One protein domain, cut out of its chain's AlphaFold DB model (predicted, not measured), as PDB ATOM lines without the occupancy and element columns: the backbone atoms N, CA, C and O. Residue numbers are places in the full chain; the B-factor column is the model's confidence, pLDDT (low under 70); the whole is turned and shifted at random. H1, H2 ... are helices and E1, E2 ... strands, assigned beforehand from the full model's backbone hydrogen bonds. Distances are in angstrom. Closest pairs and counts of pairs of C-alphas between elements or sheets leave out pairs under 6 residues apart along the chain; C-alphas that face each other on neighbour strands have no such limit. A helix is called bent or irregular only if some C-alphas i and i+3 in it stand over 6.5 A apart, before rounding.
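Overview. This is residues 31 to 164 of the 177 residues of the protein "Peripla_BP_6 domain-containing protein" of Herbaspirillum robiniae (UniProt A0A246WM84). A twisted parallel sheet of five strands lies between helices: H1 covers the E2 and E1 part of one face, while H2 and H3 lie side by side over the opposite face. H5 makes an arm, and residues 153 to 164, of which 153 to 163 belong to H5, stick out free. The printed part has 134 residues, with five named helices and five named strands in the order E1 H1 E2 H2 E3 H3 E4 H4 E5 H5; the sheet's order is E2 E1 E3 E4 E5, and the class is mixed, helices and strands. It is only just compact, close to loose, with a radius of gyration of the C-alphas of 16.5 A, and elongated, spanning 55 by 35 by 31 A.

Arrangement. E1, residues 31 to 38, is parallel to edge strand E2, residues 70 to 78, with N 34 and O 73 within hydrogen-bond range at 2.8 A. H1, residues 43 to 66, is on the sheet over E2 and E1, at a height of 8.6 A; its closest C-alphas to E2 are Asn 60 and Arg 71, 5.8 A apart. E1, H1, E2 form a strand-helix-strand unit, two parallel neighbour strands with a helix between along the chain; its crossover is right-handed. H2, residues 83 to 95, is on the opposite face, over E1, at a height of 9.2 A. E3, residues 100 to 103, is parallel to E1, with N 102 and O 35 within hydrogen-bond range at 2.8 A; E2, H2, E3 form a split strand-helix-strand unit, with E1 between its strands in the sheet, and its crossover is right-handed. H3, residues 107 to 119, is on the same face as H2, over E4, residues 124 to 126, giving three layers, helices on both faces of a sheet. H2 and H3 touch at a shallow tilt of 31 degrees, the same way; the C-alphas of Ala 83 and Ser 109 are closest, 4.4 A. E3 and E4 are parallel neighbours, with N 125 and O 101 within hydrogen-bond range at 2.8 A; E4 and edge strand E5, residues 142 to 144, are parallel neighbours too, with N 143 and O 124 within hydrogen-bond range at 2.9 A. H4, residues 133 to 136, touches H3, the closest C-alphas being those of Leu 111 and Leu 134 at 6.1 A, and only grazes the sheet; E3, H3, E4 and E4, H4, E5 are strand-helix-strand units, each with a right-handed crossover. H5, residues 149 to 163, touches no helix and is not on the sheet. Every O i to N i+4 pair is within hydrogen-bond range in H2 and H5, against 19 of 20 in H1 and 7 of 9 in H3; H4 is too short for one.

Along the chain. E1 begins at C-alpha 31 (208.229, 202.285, 146.625) and is 22.9 A long; E2 is 26.1 A. H1 is 34.7 A, H2 18.3 A and H3 19.0 A; H3 is irregular, with C-alphas 112 and 115 7.4 A apart. H5, 20.3 A, ends at C-alpha 163 (164.074, 225.108, 130.827).

Size, cuts and confidence. The C-alphas of Arg 67 and Leu 164 are the two farthest apart, 56.1 A. The printed part has no cut; the link from E4 to H4 is short, the other links are tight, and no printed residue is under 70 in pLDDT.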
ATOM      1  N   VAL A  31     209.481 202.188 145.866       94.00
ATOM      2  CA  VAL A  31     208.229 202.285 146.625       94.00
ATOM      3  C   VAL A  31     207.654 203.694 146.516       94.00
ATOM      4  O   VAL A  31     208.297 204.659 146.927       94.00
ATOM      5  N   ALA A  32     206.432 203.807 146.005       95.94
ATOM      6  CA  ALA A  32     205.638 205.028 146.021       95.94
ATOM      7  C   ALA A  32     204.502 204.878 147.041       95.94
ATOM      8  O   ALA A  32     203.607 204.049 146.884       95.94
ATOM      9  N   ARG A  33     204.537 205.677 148.109       98.38
ATOM     10  CA  ARG A  33     203.494 205.661 149.145       98.38
ATOM     11  C   ARG A  33     202.349 206.588 148.748       98.38
ATOM     12  O   ARG A  33     202.606 207.700 148.304       98.38
ATOM     13  N   LEU A  34     201.110 206.160 148.934       98.56
ATOM     14  CA  LEU A  34     199.902 206.945 148.676       98.56
ATOM     15  C   LEU A  34     199.154 207.144 149.992       98.56
ATOM     16  O   LEU A  34     199.009 206.198 150.757       98.56
ATOM     17  N   GLY A  35     198.694 208.357 150.282       98.62
ATOM     18  CA  GLY A  35     197.865 208.630 151.458       98.62
ATOM     19  C   GLY A  35     196.380 208.468 151.145       98.62
ATOM     20  O   GLY A  35     195.933 208.918 150.097       98.62
ATOM     21  N   TYR A  36     195.601 207.891 152.057       98.56
ATOM     22  CA  TYR A  36     194.137 207.956 152.036       98.56
ATOM     23  C   TYR A  36     193.634 208.513 153.365       98.56
ATOM     24  O   TYR A  36     193.973 207.974 154.418       98.56
ATOM     25  N   ALA A  37     192.841 209.584 153.332       98.38
ATOM     26  CA  ALA A  37     192.302 210.203 154.543       98.38
ATOM     27  C   ALA A  37     190.784 210.377 154.481       98.38
ATOM     28  O   ALA A  37     190.245 211.031 153.585       98.38
ATOM     29  N   ALA A  38     190.102 209.824 155.480       97.88
ATOM     30  CA  ALA A  38     188.663 209.939 155.671       97.88
ATOM     31  C   ALA A  38     188.295 209.607 157.124       97.88
ATOM     32  O   ALA A  38     189.145 209.181 157.903       97.88
ATOM     33  N   ARG A  39     187.011 209.727 157.477       97.31
ATOM     34  CA  ARG A  39     186.483 209.179 158.730       97.31
ATOM     35  C   ARG A  39     186.310 207.669 158.591       97.31
ATOM     36  O   ARG A  39     185.282 207.217 158.097       97.31
ATOM     37  N   LEU A  40     187.282 206.879 159.043       96.38
ATOM     38  CA  LEU A  40     187.293 205.423 158.807       96.38
ATOM     39  C   LEU A  40     186.237 204.651 159.614       96.38
ATOM     40  O   LEU A  40     186.005 203.471 159.364       96.38
ATOM     41  N   SER A  41     185.564 205.306 160.561       96.06
ATOM     42  CA  SER A  41     184.375 204.753 161.216       96.06
ATOM     43  C   SER A  41     183.116 204.799 160.338       96.06
ATOM     44  O   SER A  41     182.092 204.248 160.730       96.06
ATOM     45  N   ASP A  42     183.152 205.496 159.197       96.12
ATOM     46  CA  ASP A  42     182.036 205.612 158.258       96.12
ATOM     47  C   ASP A  42     182.051 204.453 157.240       96.12
ATOM     48  O   ASP A  42     183.058 204.278 156.544       96.12
ATOM     49  N   PRO A  43     180.958 203.676 157.090       97.19
ATOM     50  CA  PRO A  43     180.892 202.587 156.115       97.19
ATOM     51  C   PRO A  43     181.175 203.015 154.667       97.19
ATOM     52  O   PRO A  43     181.763 202.244 153.907       97.19
ATOM     53  N   LEU A  44     180.800 204.238 154.271       96.38
ATOM     54  CA  LEU A  44     181.074 204.734 152.916       96.38
ATOM     55  C   LEU A  44     182.562 205.028 152.712       96.38
ATOM     56  O   LEU A  44     183.108 204.730 151.650       96.38
ATOM     57  N   ALA A  45     183.232 205.553 153.740       95.88
ATOM     58  CA  ALA A  45     184.677 205.747 153.710       95.88
ATOM     59  C   ALA A  45     185.416 204.401 153.652       95.88
ATOM     60  O   ALA A  45     186.350 204.251 152.873       95.88
ATOM     61  N   GLN A  46     184.957 203.391 154.396       96.56
ATOM     62  CA  GLN A  46     185.530 202.040 154.327       96.56
ATOM     63  C   GLN A  46     185.369 201.417 152.937       96.56
ATOM     64  O   GLN A  46     186.321 200.861 152.394       96.56
ATOM     65  N   SER A  47     184.185 201.547 152.333       97.50
ATOM     66  CA  SER A  47     183.948 201.066 150.970       97.50
ATOM     67  C   SER A  47     184.842 201.781 149.951       97.50
ATOM     68  O   SER A  47     185.418 201.135 149.077       97.50
ATOM     69  N   ALA A  48     185.029 203.097 150.086       96.50
ATOM     70  CA  ALA A  48     185.948 203.844 149.233       96.50
ATOM     71  C   ALA A  48     187.412 203.426 149.443       96.50
ATOM     72  O   ALA A  48     188.134 203.285 148.460       96.50
ATOM     73  N   GLN A  49     187.846 203.180 150.686       97.50
ATOM     74  CA  GLN A  49     189.187 202.666 150.977       97.50
ATOM     75  C   GLN A  49     189.441 201.339 150.253       97.50
ATOM     76  O   GLN A  49     190.458 201.213 149.581       97.50
ATOM     77  N   GLN A  50     188.498 200.395 150.315       98.31
ATOM     78  CA  GLN A  50     188.597 199.111 149.605       98.31
ATOM     79  C   GLN A  50     188.718 199.308 148.086       98.31
ATOM     80  O   GLN A  50     189.484 198.615 147.422       98.31
ATOM     81  N   GLY A  51     188.003 200.290 147.526       97.44
ATOM     82  CA  GLY A  51     188.149 200.664 146.119       97.44
ATOM     83  C   GLY A  51     189.547 201.194 145.777       97.44
ATOM     84  O   GLY A  51     190.095 200.855 144.731       97.44
ATOM     85  N   VAL A  52     190.150 201.992 146.665       97.50
ATOM     86  CA  VAL A  52     191.532 202.479 146.498       97.50
ATOM     87  C   VAL A  52     192.540 201.336 146.644       97.50
ATOM     88  O   VAL A  52     193.489 201.272 145.869       97.50
ATOM     89  N   GLU A  53     192.333 200.423 147.592       98.06
ATOM     90  CA  GLU A  53     193.163 199.226 147.773       98.06
ATOM     91  C   GLU A  53     193.159 198.360 146.511       98.06
ATOM     92  O   GLU A  53     194.229 198.040 145.997       98.06
ATOM     93  N   LEU A  54     191.982 198.097 145.937       98.38
ATOM     94  CA  LEU A  54     191.859 197.366 144.675       98.38
ATOM     95  C   LEU A  54     192.588 198.078 143.521       98.38
ATOM     96  O   LEU A  54     193.304 197.444 142.750       98.38
ATOM     97  N   ALA A  55     192.476 199.406 143.425       97.19
ATOM     98  CA  ALA A  55     193.197 200.175 142.409       97.19
ATOM     99  C   ALA A  55     194.728 200.111 142.592       97.19
ATOM    100  O   ALA A  55     195.474 200.074 141.611       97.19
ATOM    101  N   VAL A  56     195.212 200.077 143.839       97.44
ATOM    102  CA  VAL A  56     196.634 199.890 144.166       97.44
ATOM    103  C   VAL A  56     197.103 198.481 143.798       97.44
ATOM    104  O   VAL A  56     198.194 198.331 143.242       97.44
ATOM    105  N   GLU A  57     196.295 197.456 144.066       96.69
ATOM    106  CA  GLU A  57     196.570 196.076 143.655       96.69
ATOM    107  C   GLU A  57     196.693 195.963 142.131       96.69
ATOM    108  O   GLU A  57     197.693 195.436 141.630       96.69
ATOM    109  N   ASP A  58     195.748 196.543 141.391       96.12
ATOM    110  CA  ASP A  58     195.772 196.573 139.929       96.12
ATOM    111  C   ASP A  58     196.987 197.337 139.384       96.12
ATOM    112  O   ASP A  58     197.634 196.884 138.432       96.12
ATOM    113  N   ALA A  59     197.340 198.478 139.984       94.56
ATOM    114  CA  ALA A  59     198.517 199.256 139.596       94.56
ATOM    115  C   ALA A  59     199.820 198.475 139.830       94.56
ATOM    116  O   ALA A  59     200.710 198.456 138.975       94.56
ATOM    117  N   ASN A  60     199.919 197.770 140.957       94.50
ATOM    118  CA  ASN A  60     201.050 196.898 141.263       94.50
ATOM    119  C   ASN A  60     201.142 195.724 140.278       94.50
ATOM    120  O   ASN A  60     202.223 195.433 139.761       94.50
ATOM    121  N   ALA A  61     200.018 195.081 139.954       92.94
ATOM    122  CA  ALA A  61     199.975 194.000 138.971       92.94
ATOM    123  C   ALA A  61     200.391 194.470 137.566       92.94
ATOM    124  O   ALA A  61     201.054 193.727 136.837       92.94
ATOM    125  N   GLN A  62     200.036 195.700 137.184       91.06
ATOM    126  CA  GLN A  62     200.460 196.315 135.923       91.06
ATOM    127  C   GLN A  62     201.953 196.654 135.914       91.06
ATOM    128  O   GLN A  62     202.636 196.318 134.946       91.06
ATOM    129  N   SER A  63     202.481 197.225 137.000       88.38
ATOM    130  CA  SER A  63     203.908 197.552 137.154       88.38
ATOM    131  C   SER A  63     204.819 196.325 136.974       88.38
ATOM    132  O   SER A  63     205.858 196.389 136.308       88.38
ATOM    133  N   LEU A  64     204.389 195.159 137.476       84.38
ATOM    134  CA  LEU A  64     205.093 193.886 137.265       84.38
ATOM    135  C   LEU A  64     205.161 193.479 135.782       84.38
ATOM    136  O   LEU A  64     206.111 192.814 135.369       84.38
ATOM    137  N   ARG A  65     204.170 193.874 134.972       85.00
ATOM    138  CA  ARG A  65     204.114 193.576 133.531       85.00
ATOM    139  C   ARG A  65     204.914 194.579 132.704       85.00
ATOM    140  O   ARG A  65     205.519 194.181 131.710       85.00
ATOM    141  N   SER A  66     204.922 195.853 133.097       80.00
ATOM    142  CA  SER A  66     205.557 196.937 132.338       80.00
ATOM    143  C   SER A  66     207.070 197.065 132.560       80.00
ATOM    144  O   SER A  66     207.724 197.793 131.823       80.00
ATOM    145  N   ARG A  67     207.653 196.316 133.512       74.50
ATOM    146  CA  ARG A  67     209.066 196.424 133.944       74.50
ATOM    147  C   ARG A  67     209.436 197.794 134.533       74.50
ATOM    148  O   ARG A  67     210.621 198.070 134.707       74.50
ATOM    149  N   ASP A  68     208.448 198.610 134.900       76.25
ATOM    150  CA  ASP A  68     208.680 199.919 135.523       76.25
ATOM    151  C   ASP A  68     209.181 199.797 136.978       76.25
ATOM    152  O   ASP A  68     209.714 200.754 137.540       76.25
ATOM    153  N   ASN A  69     209.061 198.597 137.567       84.69
ATOM    154  CA  ASN A  69     209.566 198.199 138.887       84.69
ATOM    155  C   ASN A  69     209.137 199.129 140.039       84.69
ATOM    156  O   ASN A  69     209.898 199.371 140.980       84.69
ATOM    157  N   TRP A  70     207.912 199.655 139.969       91.19
ATOM    158  CA  TRP A  70     207.275 200.392 141.061       91.19
ATOM    159  C   TRP A  70     206.430 199.472 141.940       91.19
ATOM    160  O   TRP A  70     205.737 198.588 141.434       91.19
ATOM    161  N   ARG A  71     206.447 199.729 143.249       94.12
ATOM    162  CA  ARG A  71     205.498 199.194 144.227       94.12
ATOM    163  C   ARG A  71     204.749 200.348 144.879       94.12
ATOM    164  O   ARG A  71     205.360 201.231 145.475       94.12
ATOM    165  N   PHE A  72     203.434 200.328 144.790       96.19
ATOM    166  CA  PHE A  72     202.546 201.275 145.440       96.19
ATOM    167  C   PHE A  72     202.104 200.726 146.795       96.19
ATOM    168  O   PHE A  72     201.684 199.572 146.893       96.19
ATOM    169  N   GLU A  73     202.205 201.553 147.833       97.69
ATOM    170  CA  GLU A  73     201.786 201.229 149.200       97.69
ATOM    171  C   GLU A  73     200.774 202.261 149.691       97.69
ATOM    172  O   GLU A  73     201.055 203.460 149.681       97.69
ATOM    173  N   LEU A  74     199.606 201.804 150.139       98.38
ATOM    174  CA  LEU A  74     198.561 202.679 150.660       98.38
ATOM    175  C   LEU A  74     198.728 202.899 152.167       98.38
ATOM    176  O   LEU A  74     198.800 201.954 152.948       98.38
ATOM    177  N   LEU A  75     198.735 204.162 152.583       98.56
ATOM    178  CA  LEU A  75     198.687 204.600 153.972       98.56
ATOM    179  C   LEU A  75     197.313 205.217 154.250       98.56
ATOM    180  O   LEU A  75     197.099 206.405 154.016       98.56
ATOM    181  N   ALA A  76     196.384 204.418 154.767       98.25
ATOM    182  CA  ALA A  76     195.077 204.904 155.204       98.25
ATOM    183  C   ALA A  76     195.158 205.505 156.617       98.25
ATOM    184  O   ALA A  76     195.798 204.930 157.501       98.25
ATOM    185  N   GLN A  77     194.529 206.660 156.841       98.56
ATOM    186  CA  GLN A  77     194.477 207.348 158.133       98.56
ATOM    187  C   GLN A  77     193.080 207.900 158.429       98.56
ATOM    188  O   GLN A  77     192.414 208.449 157.551       98.56
ATOM    189  N   ASP A  78     192.670 207.786 159.694       98.06
ATOM    190  CA  ASP A  78     191.399 208.315 160.182       98.06
ATOM    191  C   ASP A  78     191.531 209.788 160.582       98.06
ATOM    192  O   ASP A  78     192.102 210.121 161.622       98.06
ATOM    193  N   ASP A  79     190.983 210.672 159.751       97.69
ATOM    194  CA  ASP A  79     190.934 212.111 160.021       97.69
ATOM    195  C   ASP A  79     189.665 212.535 160.773       97.69
ATOM    196  O   ASP A  79     189.495 213.714 161.096       97.69
ATOM    197  N   ARG A  80     188.757 211.585 161.038       97.00
ATOM    198  CA  ARG A  80     187.478 211.787 161.731       97.00
ATOM    199  C   ARG A  80     186.571 212.842 161.089       97.00
ATOM    200  O   ARG A  80     185.640 213.313 161.742       97.00
ATOM    201  N   SER A  81     186.825 213.219 159.831       95.25
ATOM    202  CA  SER A  81     186.210 214.369 159.158       95.25
ATOM    203  C   SER A  81     186.284 215.650 159.996       95.25
ATOM    204  O   SER A  81     185.317 216.404 160.084       95.25
ATOM    205  N   ASN A  82     187.420 215.871 160.657       96.62
ATOM    206  CA  ASN A  82     187.653 217.023 161.512       96.62
ATOM    207  C   ASN A  82     188.966 217.717 161.137       96.62
ATOM    208  O   ASN A  82     190.020 217.083 161.121       96.62
ATOM    209  N   ALA A  83     188.918 219.036 160.940       96.56
ATOM    210  CA  ALA A  83     190.063 219.837 160.503       96.56
ATOM    211  C   ALA A  83     191.326 219.655 161.370       96.56
ATOM    212  O   ALA A  83     192.430 219.534 160.839       96.56
ATOM    213  N   ASN A  84     191.191 219.565 162.698       96.06
ATOM    214  CA  ASN A  84     192.349 219.423 163.589       96.06
ATOM    215  C   ASN A  84     193.022 218.052 163.439       96.06
ATOM    216  O   ASN A  84     194.249 217.954 163.416       96.06
ATOM    217  N   PHE A  85     192.227 216.987 163.323       98.00
ATOM    218  CA  PHE A  85     192.754 215.643 163.079       98.00
ATOM    219  C   PHE A  85     193.324 215.525 161.660       98.00
ATOM    220  O   PHE A  85     194.406 214.961 161.494       98.00
ATOM    221  N   ALA A  86     192.679 216.139 160.665       98.38
ATOM    222  CA  ALA A  86     193.159 216.201 159.289       98.38
ATOM    223  C   ALA A  86     194.547 216.847 159.176       98.38
ATOM    224  O   ALA A  86     195.420 216.288 158.517       98.38
ATOM    225  N   VAL A  87     194.805 217.952 159.885       98.62
ATOM    226  CA  VAL A  87     196.138 218.585 159.924       98.62
ATOM    227  C   VAL A  87     197.211 217.629 160.454       98.62
ATOM    228  O   VAL A  87     198.320 217.589 159.917       98.62
ATOM    229  N   ASN A  88     196.902 216.827 161.474       98.56
ATOM    230  CA  ASN A  88     197.846 215.836 161.997       98.56
ATOM    231  C   ASN A  88     198.114 214.716 160.984       98.56
ATOM    232  O   ASN A  88     199.271 214.344 160.777       98.56
ATOM    233  N   VAL A  89     197.066 214.227 160.318       98.75
ATOM    234  CA  VAL A  89     197.170 213.229 159.244       98.75
ATOM    235  C   VAL A  89     198.003 213.762 158.074       98.75
ATOM    236  O   VAL A  89     198.917 213.080 157.615       98.75
ATOM    237  N   ALA A  90     197.783 215.009 157.653       98.75
ATOM    238  CA  ALA A  90     198.556 215.640 156.588       98.75
ATOM    239  C   ALA A  90     200.043 215.747 156.938       98.75
ATOM    240  O   ALA A  90     200.905 215.389 156.136       98.75
ATOM    241  N   ARG A  91     200.371 216.162 158.168       98.62
ATOM    242  CA  ARG A  91     201.763 216.193 158.647       98.62
ATOM    243  C   ARG A  91     202.391 214.804 158.683       98.62
ATOM    244  O   ARG A  91     203.568 214.667 158.347       98.62
ATOM    245  N   TYR A  92     201.625 213.783 159.071       98.75
ATOM    246  CA  TYR A  92     202.073 212.396 159.005       98.75
ATOM    247  C   TYR A  92     202.383 211.983 157.562       98.75
ATOM    248  O   TYR A  92     203.474 211.476 157.320       98.75
ATOM    249  N   PHE A  93     201.500 212.263 156.603       98.81
ATOM    250  CA  PHE A  93     201.723 211.954 155.189       98.81
ATOM    251  C   PHE A  93     202.924 212.684 154.587       98.81
ATOM    252  O   PHE A  93     203.728 212.057 153.900       98.81
ATOM    253  N   ILE A  94     203.100 213.971 154.899       98.69
ATOM    254  CA  ILE A  94     204.273 214.749 154.477       98.69
ATOM    255  C   ILE A  94     205.552 214.113 155.026       98.69
ATOM    256  O   ILE A  94     206.489 213.846 154.276       98.69
ATOM    257  N   LYS A  95     205.592 213.802 156.329       98.56
ATOM    258  CA  LYS A  95     206.746 213.134 156.952       98.56
ATOM    259  C   LYS A  95     206.983 211.740 156.369       98.56
ATOM    260  O   LYS A  95     208.125 211.314 156.217       98.56
ATOM    261  N   ALA A  96     205.908 211.029 156.050       98.25
ATOM    262  CA  ALA A  96     205.943 209.744 155.381       98.25
ATOM    263  C   ALA A  96     206.242 209.870 153.880       98.25
ATOM    264  O   ALA A  96     206.252 208.849 153.216       98.25
ATOM    265  N   GLY A  97     206.499 211.060 153.329       97.88
ATOM    266  CA  GLY A  97     206.898 211.239 151.932       97.88
ATOM    267  C   GLY A  97     205.972 210.528 150.946       97.88
ATOM    268  O   GLY A  97     206.457 209.796 150.081       97.88
ATOM    269  N   VAL A  98     204.654 210.659 151.132       98.69
ATOM    270  CA  VAL A  98     203.690 210.126 150.163       98.69
ATOM    271  C   VAL A  98     203.822 210.873 148.833       98.69
ATOM    272  O   VAL A  98     204.054 212.079 148.806       98.69
ATOM    273  N   ALA A  99     203.664 210.153 147.730       97.88
ATOM    274  CA  ALA A  99     203.683 210.692 146.375       97.88
ATOM    275  C   ALA A  99     202.392 211.451 146.021       97.88
ATOM    276  O   ALA A  99     202.377 212.239 145.082       97.88
ATOM    277  N   GLY A 100     201.312 211.212 146.765       98.25
ATOM    278  CA  GLY A 100     200.027 211.875 146.598       98.25
ATOM    279  C   GLY A 100     199.030 211.436 147.663       98.25
ATOM    280  O   GLY A 100     199.252 210.445 148.367       98.25
ATOM    281  N   VAL A 101     197.938 212.185 147.784       98.56
ATOM    282  CA  VAL A 101     196.874 211.952 148.765       98.56
ATOM    283  C   VAL A 101     195.525 211.823 148.064       98.56
ATOM    284  O   VAL A 101     195.170 212.638 147.217       98.56
ATOM    285  N   ILE A 102     194.760 210.806 148.452       98.12
ATOM    286  CA  ILE A 102     193.369 210.573 148.078       98.12
ATOM    287  C   ILE A 102     192.485 210.999 149.258       98.12
ATOM    288  O   ILE A 102     192.629 210.496 150.374       98.12
ATOM    289  N   GLY A 103     191.562 211.929 149.017       94.00
ATOM    290  CA  GLY A 103     190.816 212.625 150.068       94.00
ATOM    291  C   GLY A 103     191.418 214.005 150.346       94.00
ATOM    292  O   GLY A 103     192.167 214.536 149.537       94.00
ATOM    293  N   HIS A 104     191.129 214.671 151.456       96.69
ATOM    294  CA  HIS A 104     190.265 214.265 152.559       96.69
ATOM    295  C   HIS A 104     188.787 214.165 152.153       96.69
ATOM    296  O   HIS A 104     188.358 214.803 151.193       96.69
ATOM    297  N   TRP A 105     188.012 213.362 152.890       94.38
ATOM    298  CA  TRP A 105     186.605 213.088 152.567       94.38
ATOM    299  C   TRP A 105     185.680 214.312 152.673       94.38
ATOM    300  O   TRP A 105     184.780 214.477 151.850       94.38
ATOM    301  N   SER A 106     185.847 215.144 153.704       94.19
ATOM    302  CA  SER A 106     185.023 216.341 153.902       94.19
ATOM    303  C   SER A 106     185.707 217.591 153.353       94.19
ATOM    304  O   SER A 106     186.932 217.729 153.418       94.19
ATOM    305  N   SER A 107     184.894 218.539 152.876       93.94
ATOM    306  CA  SER A 107     185.362 219.844 152.400       93.94
ATOM    307  C   SER A 107     186.188 220.589 153.450       93.94
ATOM    308  O   SER A 107     187.247 221.112 153.114       93.94
ATOM    309  N   ASP A 108     185.764 220.579 154.715       93.62
ATOM    310  CA  ASP A 108     186.441 221.310 155.794       93.62
ATOM    311  C   ASP A 108     187.824 220.727 156.096       93.62
ATOM    312  O   ASP A 108     188.803 221.466 156.212       93.62
ATOM    313  N   SER A 109     187.929 219.393 156.171       97.19
ATOM    314  CA  SER A 109     189.218 218.715 156.334       97.19
ATOM    315  C   SER A 109     190.139 219.022 155.156       97.19
ATOM    316  O   SER A 109     191.300 219.360 155.366       97.19
ATOM    317  N   ALA A 110     189.624 218.924 153.926       96.56
ATOM    318  CA  ALA A 110     190.402 219.156 152.716       96.56
ATOM    319  C   ALA A 110     190.918 220.601 152.628       96.56
ATOM    320  O   ALA A 110     192.096 220.810 152.350       96.56
ATOM    321  N   LEU A 111     190.071 221.591 152.925       95.75
ATOM    322  CA  LEU A 111     190.458 223.003 152.939       95.75
ATOM    323  C   LEU A 111     191.509 223.297 154.012       95.75
ATOM    324  O   LEU A 111     192.453 224.042 153.755       95.75
ATOM    325  N   ALA A 112     191.381 222.689 155.194       97.00
ATOM    326  CA  ALA A 112     192.317 222.899 156.294       97.00
ATOM    327  C   ALA A 112     193.745 222.413 155.977       97.00
ATOM    328  O   ALA A 112     194.712 222.959 156.509       97.00
ATOM    329  N   VAL A 113     193.890 221.393 155.124       98.06
ATOM    330  CA  VAL A 113     195.192 220.780 154.806       98.06
ATOM    331  C   VAL A 113     195.750 221.165 153.442       98.06
ATOM    332  O   VAL A 113     196.953 221.018 153.240       98.06
ATOM    333  N   ALA A 114     194.921 221.683 152.533       97.12
ATOM    334  CA  ALA A 114     195.327 222.142 151.207       97.12
ATOM    335  C   ALA A 114     196.629 222.978 151.207       97.12
ATOM    336  O   ALA A 114     197.557 222.608 150.483       97.12
ATOM    337  N   PRO A 115     196.797 224.020 152.056       97.50
ATOM    338  CA  PRO A 115     198.047 224.784 152.085       97.50
ATOM    339  C   PRO A 115     199.269 223.959 152.520       97.50
ATOM    340  O   PRO A 115     200.388 224.274 152.119       97.50
ATOM    341  N   LEU A 116     199.092 222.908 153.331       98.44
ATOM    342  CA  LEU A 116     200.197 222.045 153.765       98.44
ATOM    343  C   LEU A 116     200.695 221.164 152.617       98.44
ATOM    344  O   LEU A 116     201.903 221.003 152.452       98.44
ATOM    345  N   TYR A 117     199.776 220.603 151.832       98.31
ATOM    346  CA  TYR A 117     200.129 219.785 150.673       98.31
ATOM    347  C   TYR A 117     200.691 220.621 149.525       98.31
ATOM    348  O   TYR A 117     201.677 220.206 148.921       98.31
ATOM    349  N   GLU A 118     200.154 221.823 149.298       98.06
ATOM    350  CA  GLU A 118     200.721 222.784 148.348       98.06
ATOM    351  C   GLU A 118     202.183 223.103 148.691       98.06
ATOM    352  O   GLU A 118     203.076 222.923 147.865       98.06
ATOM    353  N   GLN A 119     202.457 223.497 149.941       98.19
ATOM    354  CA  GLN A 119     203.816 223.824 150.395       98.19
ATOM    355  C   GLN A 119     204.773 222.628 150.324       98.19
ATOM    356  O   GLN A 119     205.964 222.803 150.069       98.19
ATOM    357  N   ALA A 120     204.267 221.416 150.558       98.38
ATOM    358  CA  ALA A 120     205.046 220.186 150.469       98.38
ATOM    359  C   ALA A 120     205.183 219.650 149.032       98.38
ATOM    360  O   ALA A 120     205.861 218.644 148.832       98.38
ATOM    361  N   ASN A 121     204.557 220.303 148.046       98.19
ATOM    362  CA  ASN A 121     204.472 219.852 146.659       98.19
ATOM    363  C   ASN A 121     203.881 218.431 146.513       98.19
ATOM    364  O   ASN A 121     204.326 217.636 145.686       98.19
ATOM    365  N   ILE A 122     202.871 218.099 147.324       98.62
ATOM    366  CA  ILE A 122     202.191 216.795 147.315       98.62
ATOM    367  C   ILE A 122     200.810 216.966 146.680       98.62
ATOM    368  O   ILE A 122     200.000 217.710 147.223       98.62
ATOM    369  N   PRO A 123     200.499 216.292 145.561       97.69
ATOM    370  CA  PRO A 123     199.183 216.393 144.952       97.69
ATOM    371  C   PRO A 123     198.108 215.749 145.838       97.69
ATOM    372  O   PRO A 123     198.260 214.620 146.312       97.69
ATOM    373  N   GLN A 124     196.998 216.456 146.017       97.12
ATOM    374  CA  GLN A 124     195.797 216.001 146.706       97.12
ATOM    375  C   GLN A 124     194.648 215.861 145.701       97.12
ATOM    376  O   GLN A 124     194.264 216.830 145.047       97.12
ATOM    377  N   ILE A 125     194.051 214.672 145.621       95.62
ATOM    378  CA  ILE A 125     192.868 214.391 144.804       95.62
ATOM    379  C   ILE A 125     191.643 214.276 145.710       95.62
ATOM    380  O   ILE A 125     191.473 213.315 146.464       95.62
ATOM    381  N   ASN A 126     190.747 215.247 145.583       92.81
ATOM    382  CA  ASN A 126     189.485 215.301 146.306       92.81
ATOM    383  C   ASN A 126     188.375 214.650 145.475       92.81
ATOM    384  O   ASN A 126     187.958 215.182 144.444       92.81
ATOM    385  N   PHE A 127     187.880 213.497 145.920       90.50
ATOM    386  CA  PHE A 127     186.878 212.721 145.180       90.50
ATOM    387  C   PHE A 127     185.442 212.894 145.703       90.50
ATOM    388  O   PHE A 127     184.500 212.531 145.008       90.50
ATOM    389  N   THR A 128     185.272 213.489 146.886       90.88
ATOM    390  CA  THR A 128     183.967 213.744 147.531       90.88
ATOM    391  C   THR A 128     183.729 215.213 147.872       90.88
ATOM    392  O   THR A 128     182.583 215.647 147.934       90.88
ATOM    393  N   SER A 129     184.791 215.982 148.111       88.69
ATOM    394  CA  SER A 129     184.701 217.358 148.606       88.69
ATOM    395  C   SER A 129     184.281 218.337 147.508       88.69
ATOM    396  O   SER A 129     185.017 218.570 146.548       88.69
ATOM    397  N   THR A 130     183.104 218.937 147.674       88.38
ATOM    398  CA  THR A 130     182.446 219.783 146.662       88.38
ATOM    399  C   THR A 130     182.678 221.279 146.847       88.38
ATOM    400  O   THR A 130     182.340 222.054 145.953       88.38
ATOM    401  N   ASN A 131     183.275 221.720 147.962       87.38
ATOM    402  CA  ASN A 131     183.460 223.150 148.208       87.38
ATOM    403  C   ASN A 131     184.351 223.781 147.122       87.38
ATOM    404  O   ASN A 131     185.493 223.368 146.903       87.38
ATOM    405  N   SER A 132     183.805 224.786 146.440       86.38
ATOM    406  CA  SER A 132     184.413 225.476 145.299       86.38
ATOM    407  C   SER A 132     185.736 226.166 145.649       86.38
ATOM    408  O   SER A 132     186.613 226.288 144.794       86.38
ATOM    409  N   GLN A 133     185.935 226.527 146.923       87.81
ATOM    410  CA  GLN A 133     187.169 227.150 147.406       87.81
ATOM    411  C   GLN A 133     188.409 226.271 147.203       87.81
ATOM    412  O   GLN A 133     189.499 226.805 147.027       87.81
ATOM    413  N   LEU A 134     188.262 224.942 147.155       85.75
ATOM    414  CA  LEU A 134     189.391 224.015 147.005       85.75
ATOM    415  C   LEU A 134     190.232 224.277 145.747       85.75
ATOM    416  O   LEU A 134     191.447 224.126 145.798       85.75
ATOM    417  N   THR A 135     189.611 224.694 144.640       84.75
ATOM    418  CA  THR A 135     190.324 225.012 143.384       84.75
ATOM    419  C   THR A 135     190.303 226.499 143.039       84.75
ATOM    420  O   THR A 135     190.868 226.896 142.027       84.75
ATOM    421  N   ALA A 136     189.665 227.335 143.863       86.06
ATOM    422  CA  ALA A 136     189.641 228.785 143.671       86.06
ATOM    423  C   ALA A 136     190.847 229.495 144.315       86.06
ATOM    424  O   ALA A 136     191.120 230.649 144.003       86.06
ATOM    425  N   GLN A 137     191.584 228.812 145.199       83.50
ATOM    426  CA  GLN A 137     192.706 229.391 145.952       83.50
ATOM    427  C   GLN A 137     194.017 229.516 145.154       83.50
ATOM    428  O   GLN A 137     194.998 230.037 145.677       83.50
ATOM    429  N   GLY A 138     194.051 229.070 143.894       89.81
ATOM    430  CA  GLY A 138     195.237 229.169 143.033       89.81
ATOM    431  C   GLY A 138     196.333 228.139 143.321       89.81
ATOM    432  O   GLY A 138     197.425 228.258 142.773       89.81
ATOM    433  N   TYR A 139     196.051 227.137 144.157       94.19
ATOM    434  CA  TYR A 139     196.962 226.025 144.424       94.19
ATOM    435  C   TYR A 139     197.123 225.115 143.207       94.19
ATOM    436  O   TYR A 139     196.139 224.793 142.537       94.19
ATOM    437  N   THR A 140     198.347 224.658 142.944       96.12
ATOM    438  CA  THR A 140     198.640 223.758 141.818       96.12
ATOM    439  C   THR A 140     198.568 222.286 142.197       96.12
ATOM    440  O   THR A 140     198.448 221.438 141.316       96.12
ATOM    441  N   GLN A 141     198.612 221.972 143.493       96.50
ATOM    442  CA  GLN A 141     198.599 220.602 143.997       96.50
ATOM    443  C   GLN A 141     197.202 220.105 144.383       96.50
ATOM    444  O   GLN A 141     197.068 218.962 144.814       96.50
ATOM    445  N   ILE A 142     196.152 220.919 144.245       95.38
ATOM    446  CA  ILE A 142     194.801 220.569 144.699       95.38
ATOM    447  C   ILE A 142     193.892 220.277 143.508       95.38
ATOM    448  O   ILE A 142     193.529 221.162 142.737       95.38
ATOM    449  N   PHE A 143     193.476 219.019 143.397       93.56
ATOM    450  CA  PHE A 143     192.638 218.512 142.316       93.56
ATOM    451  C   PHE A 143     191.291 218.026 142.857       93.56
ATOM    452  O   PHE A 143     191.176 217.610 144.015       93.56
ATOM    453  N   ARG A 144     190.259 218.049 142.008       89.00
ATOM    454  CA  ARG A 144     188.919 217.529 142.316       89.00
ATOM    455  C   ARG A 144     188.446 216.588 141.211       89.00
ATOM    456  O   ARG A 144     188.654 216.885 140.040       89.00
ATOM    457  N   MET A 145     187.801 215.480 141.583       86.38
ATOM    458  CA  MET A 145     187.064 214.622 140.638       86.38
ATOM    459  C   MET A 145     185.573 214.968 140.566       86.38
ATOM    460  O   MET A 145     184.923 214.672 139.568       86.38
ATOM    461  N   VAL A 146     185.029 215.577 141.621       83.88
ATOM    462  CA  VAL A 146     183.627 216.001 141.695       83.88
ATOM    463  C   VAL A 146     183.492 217.483 141.330       83.88
ATOM    464  O   VAL A 146     184.393 218.278 141.605       83.88
ATOM    465  N   GLY A 147     182.365 217.848 140.711       78.31
ATOM    466  CA  GLY A 147     182.029 219.240 140.403       78.31
ATOM    467  C   GLY A 147     181.887 220.101 141.663       78.31
ATOM    468  O   GLY A 147     181.551 219.602 142.741       78.31
ATOM    469  N   GLY A 148     182.158 221.400 141.531       82.25
ATOM    470  CA  GLY A 148     181.998 222.343 142.628       82.25
ATOM    471  C   GLY A 148     180.537 222.641 142.933       82.25
ATOM    472  O   GLY A 148     179.680 222.602 142.051       82.25
ATOM    473  N   SER A 149     180.252 222.992 144.186       82.38
ATOM    474  CA  SER A 149     178.925 223.463 144.594       82.38
ATOM    475  C   SER A 149     178.443 224.650 143.753       82.38
ATOM    476  O   SER A 149     177.250 224.737 143.470       82.38
ATOM    477  N   ASP A 150     179.356 225.515 143.303       83.81
ATOM    478  CA  ASP A 150     179.028 226.682 142.475       83.81
ATOM    479  C   ASP A 150     178.602 226.251 141.065       83.81
ATOM    480  O   ASP A 150     177.646 226.799 140.522       83.81
ATOM    481  N   ASP A 151     179.242 225.217 140.506       85.44
ATOM    482  CA  ASP A 151     178.899 224.665 139.190       85.44
ATOM    483  C   ASP A 151     177.494 224.049 139.216       85.44
ATOM    484  O   ASP A 151     176.675 224.258 138.315       85.44
ATOM    485  N   VAL A 152     177.186 223.314 140.291       85.44
ATOM    486  CA  VAL A 152     175.858 222.729 140.508       85.44
ATOM    487  C   VAL A 152     174.811 223.830 140.682       85.44
ATOM    488  O   VAL A 152     173.758 223.769 140.050       85.44
ATOM    489  N   ALA A 153     175.099 224.861 141.481       85.69
ATOM    490  CA  ALA A 153     174.181 225.977 141.699       85.69
ATOM    491  C   ALA A 153     173.910 226.769 140.409       85.69
ATOM    492  O   ALA A 153     172.753 227.073 140.113       85.69
ATOM    493  N   ALA A 154     174.947 227.048 139.615       88.06
ATOM    494  CA  ALA A 154     174.813 227.696 138.313       88.06
ATOM    495  C   ALA A 154     173.951 226.854 137.361       88.06
ATOM    496  O   ALA A 154     173.001 227.365 136.773       88.06
ATOM    497  N   THR A 155     174.193 225.541 137.302       90.25
ATOM    498  CA  THR A 155     173.390 224.617 136.485       90.25
ATOM    499  C   THR A 155     171.919 224.612 136.916       90.25
ATOM    500  O   THR A 155     171.019 224.622 136.077       90.25
ATOM    501  N   MET A 156     171.643 224.630 138.223       89.69
ATOM    502  CA  MET A 156     170.271 224.695 138.739       89.69
ATOM    503  C   MET A 156     169.577 226.011 138.369       89.69
ATOM    504  O   MET A 156     168.403 225.995 137.990       89.69
ATOM    505  N   ALA A 157     170.288 227.138 138.451       90.12
ATOM    506  CA  ALA A 157     169.766 228.437 138.039       90.12
ATOM    507  C   ALA A 157     169.461 228.468 136.532       90.12
ATOM    508  O   ALA A 157     168.371 228.889 136.137       90.12
ATOM    509  N   ASP A 158     170.365 227.939 135.705       92.88
ATOM    510  CA  ASP A 158     170.186 227.860 134.255       92.88
ATOM    511  C   ASP A 158     168.972 227.012 133.874       92.88
ATOM    512  O   ASP A 158     168.174 227.423 133.030       92.88
ATOM    513  N   VAL A 159     168.773 225.866 134.528       93.94
ATOM    514  CA  VAL A 159     167.585 225.023 134.321       93.94
ATOM    515  C   VAL A 159     166.308 225.764 134.728       93.94
ATOM    516  O   VAL A 159     165.313 225.728 133.998       93.94
ATOM    517  N   ALA A 160     166.316 226.469 135.862       93.25
ATOM    518  CA  ALA A 160     165.147 227.203 136.341       93.25
ATOM    519  C   ALA A 160     164.731 228.336 135.388       93.25
ATOM    520  O   ALA A 160     163.537 228.523 135.132       93.25
ATOM    521  N   LEU A 161     165.703 229.069 134.841       93.06
ATOM    522  CA  LEU A 161     165.462 230.193 133.939       93.06
ATOM    523  C   LEU A 161     165.173 229.738 132.506       93.06
ATOM    524  O   LEU A 161     164.225 230.218 131.886       93.06
ATOM    525  N   SER A 162     165.964 228.801 131.985       93.75
ATOM    526  CA  SER A 162     165.949 228.442 130.563       93.75
ATOM    527  C   SER A 162     164.962 227.325 130.250       93.75
ATOM    528  O   SER A 162     164.223 227.413 129.272       93.75
ATOM    529  N   SER A 163     164.928 226.275 131.073       94.25
ATOM    530  CA  SER A 163     164.074 225.108 130.827       94.25
ATOM    531  C   SER A 163     162.699 225.258 131.470       94.25
ATOM    532  O   SER A 163     161.694 224.941 130.841       94.25
ATOM    533  N   LEU A 164     162.642 225.754 132.709       94.75
ATOM    534  CA  LEU A 164     161.388 225.901 133.456       94.75
ATOM    535  C   LEU A 164     160.727 227.275 133.279       94.75
ATOM    536  O   LEU A 164     159.583 227.448 133.694       94.75
TER     537      LEU A 164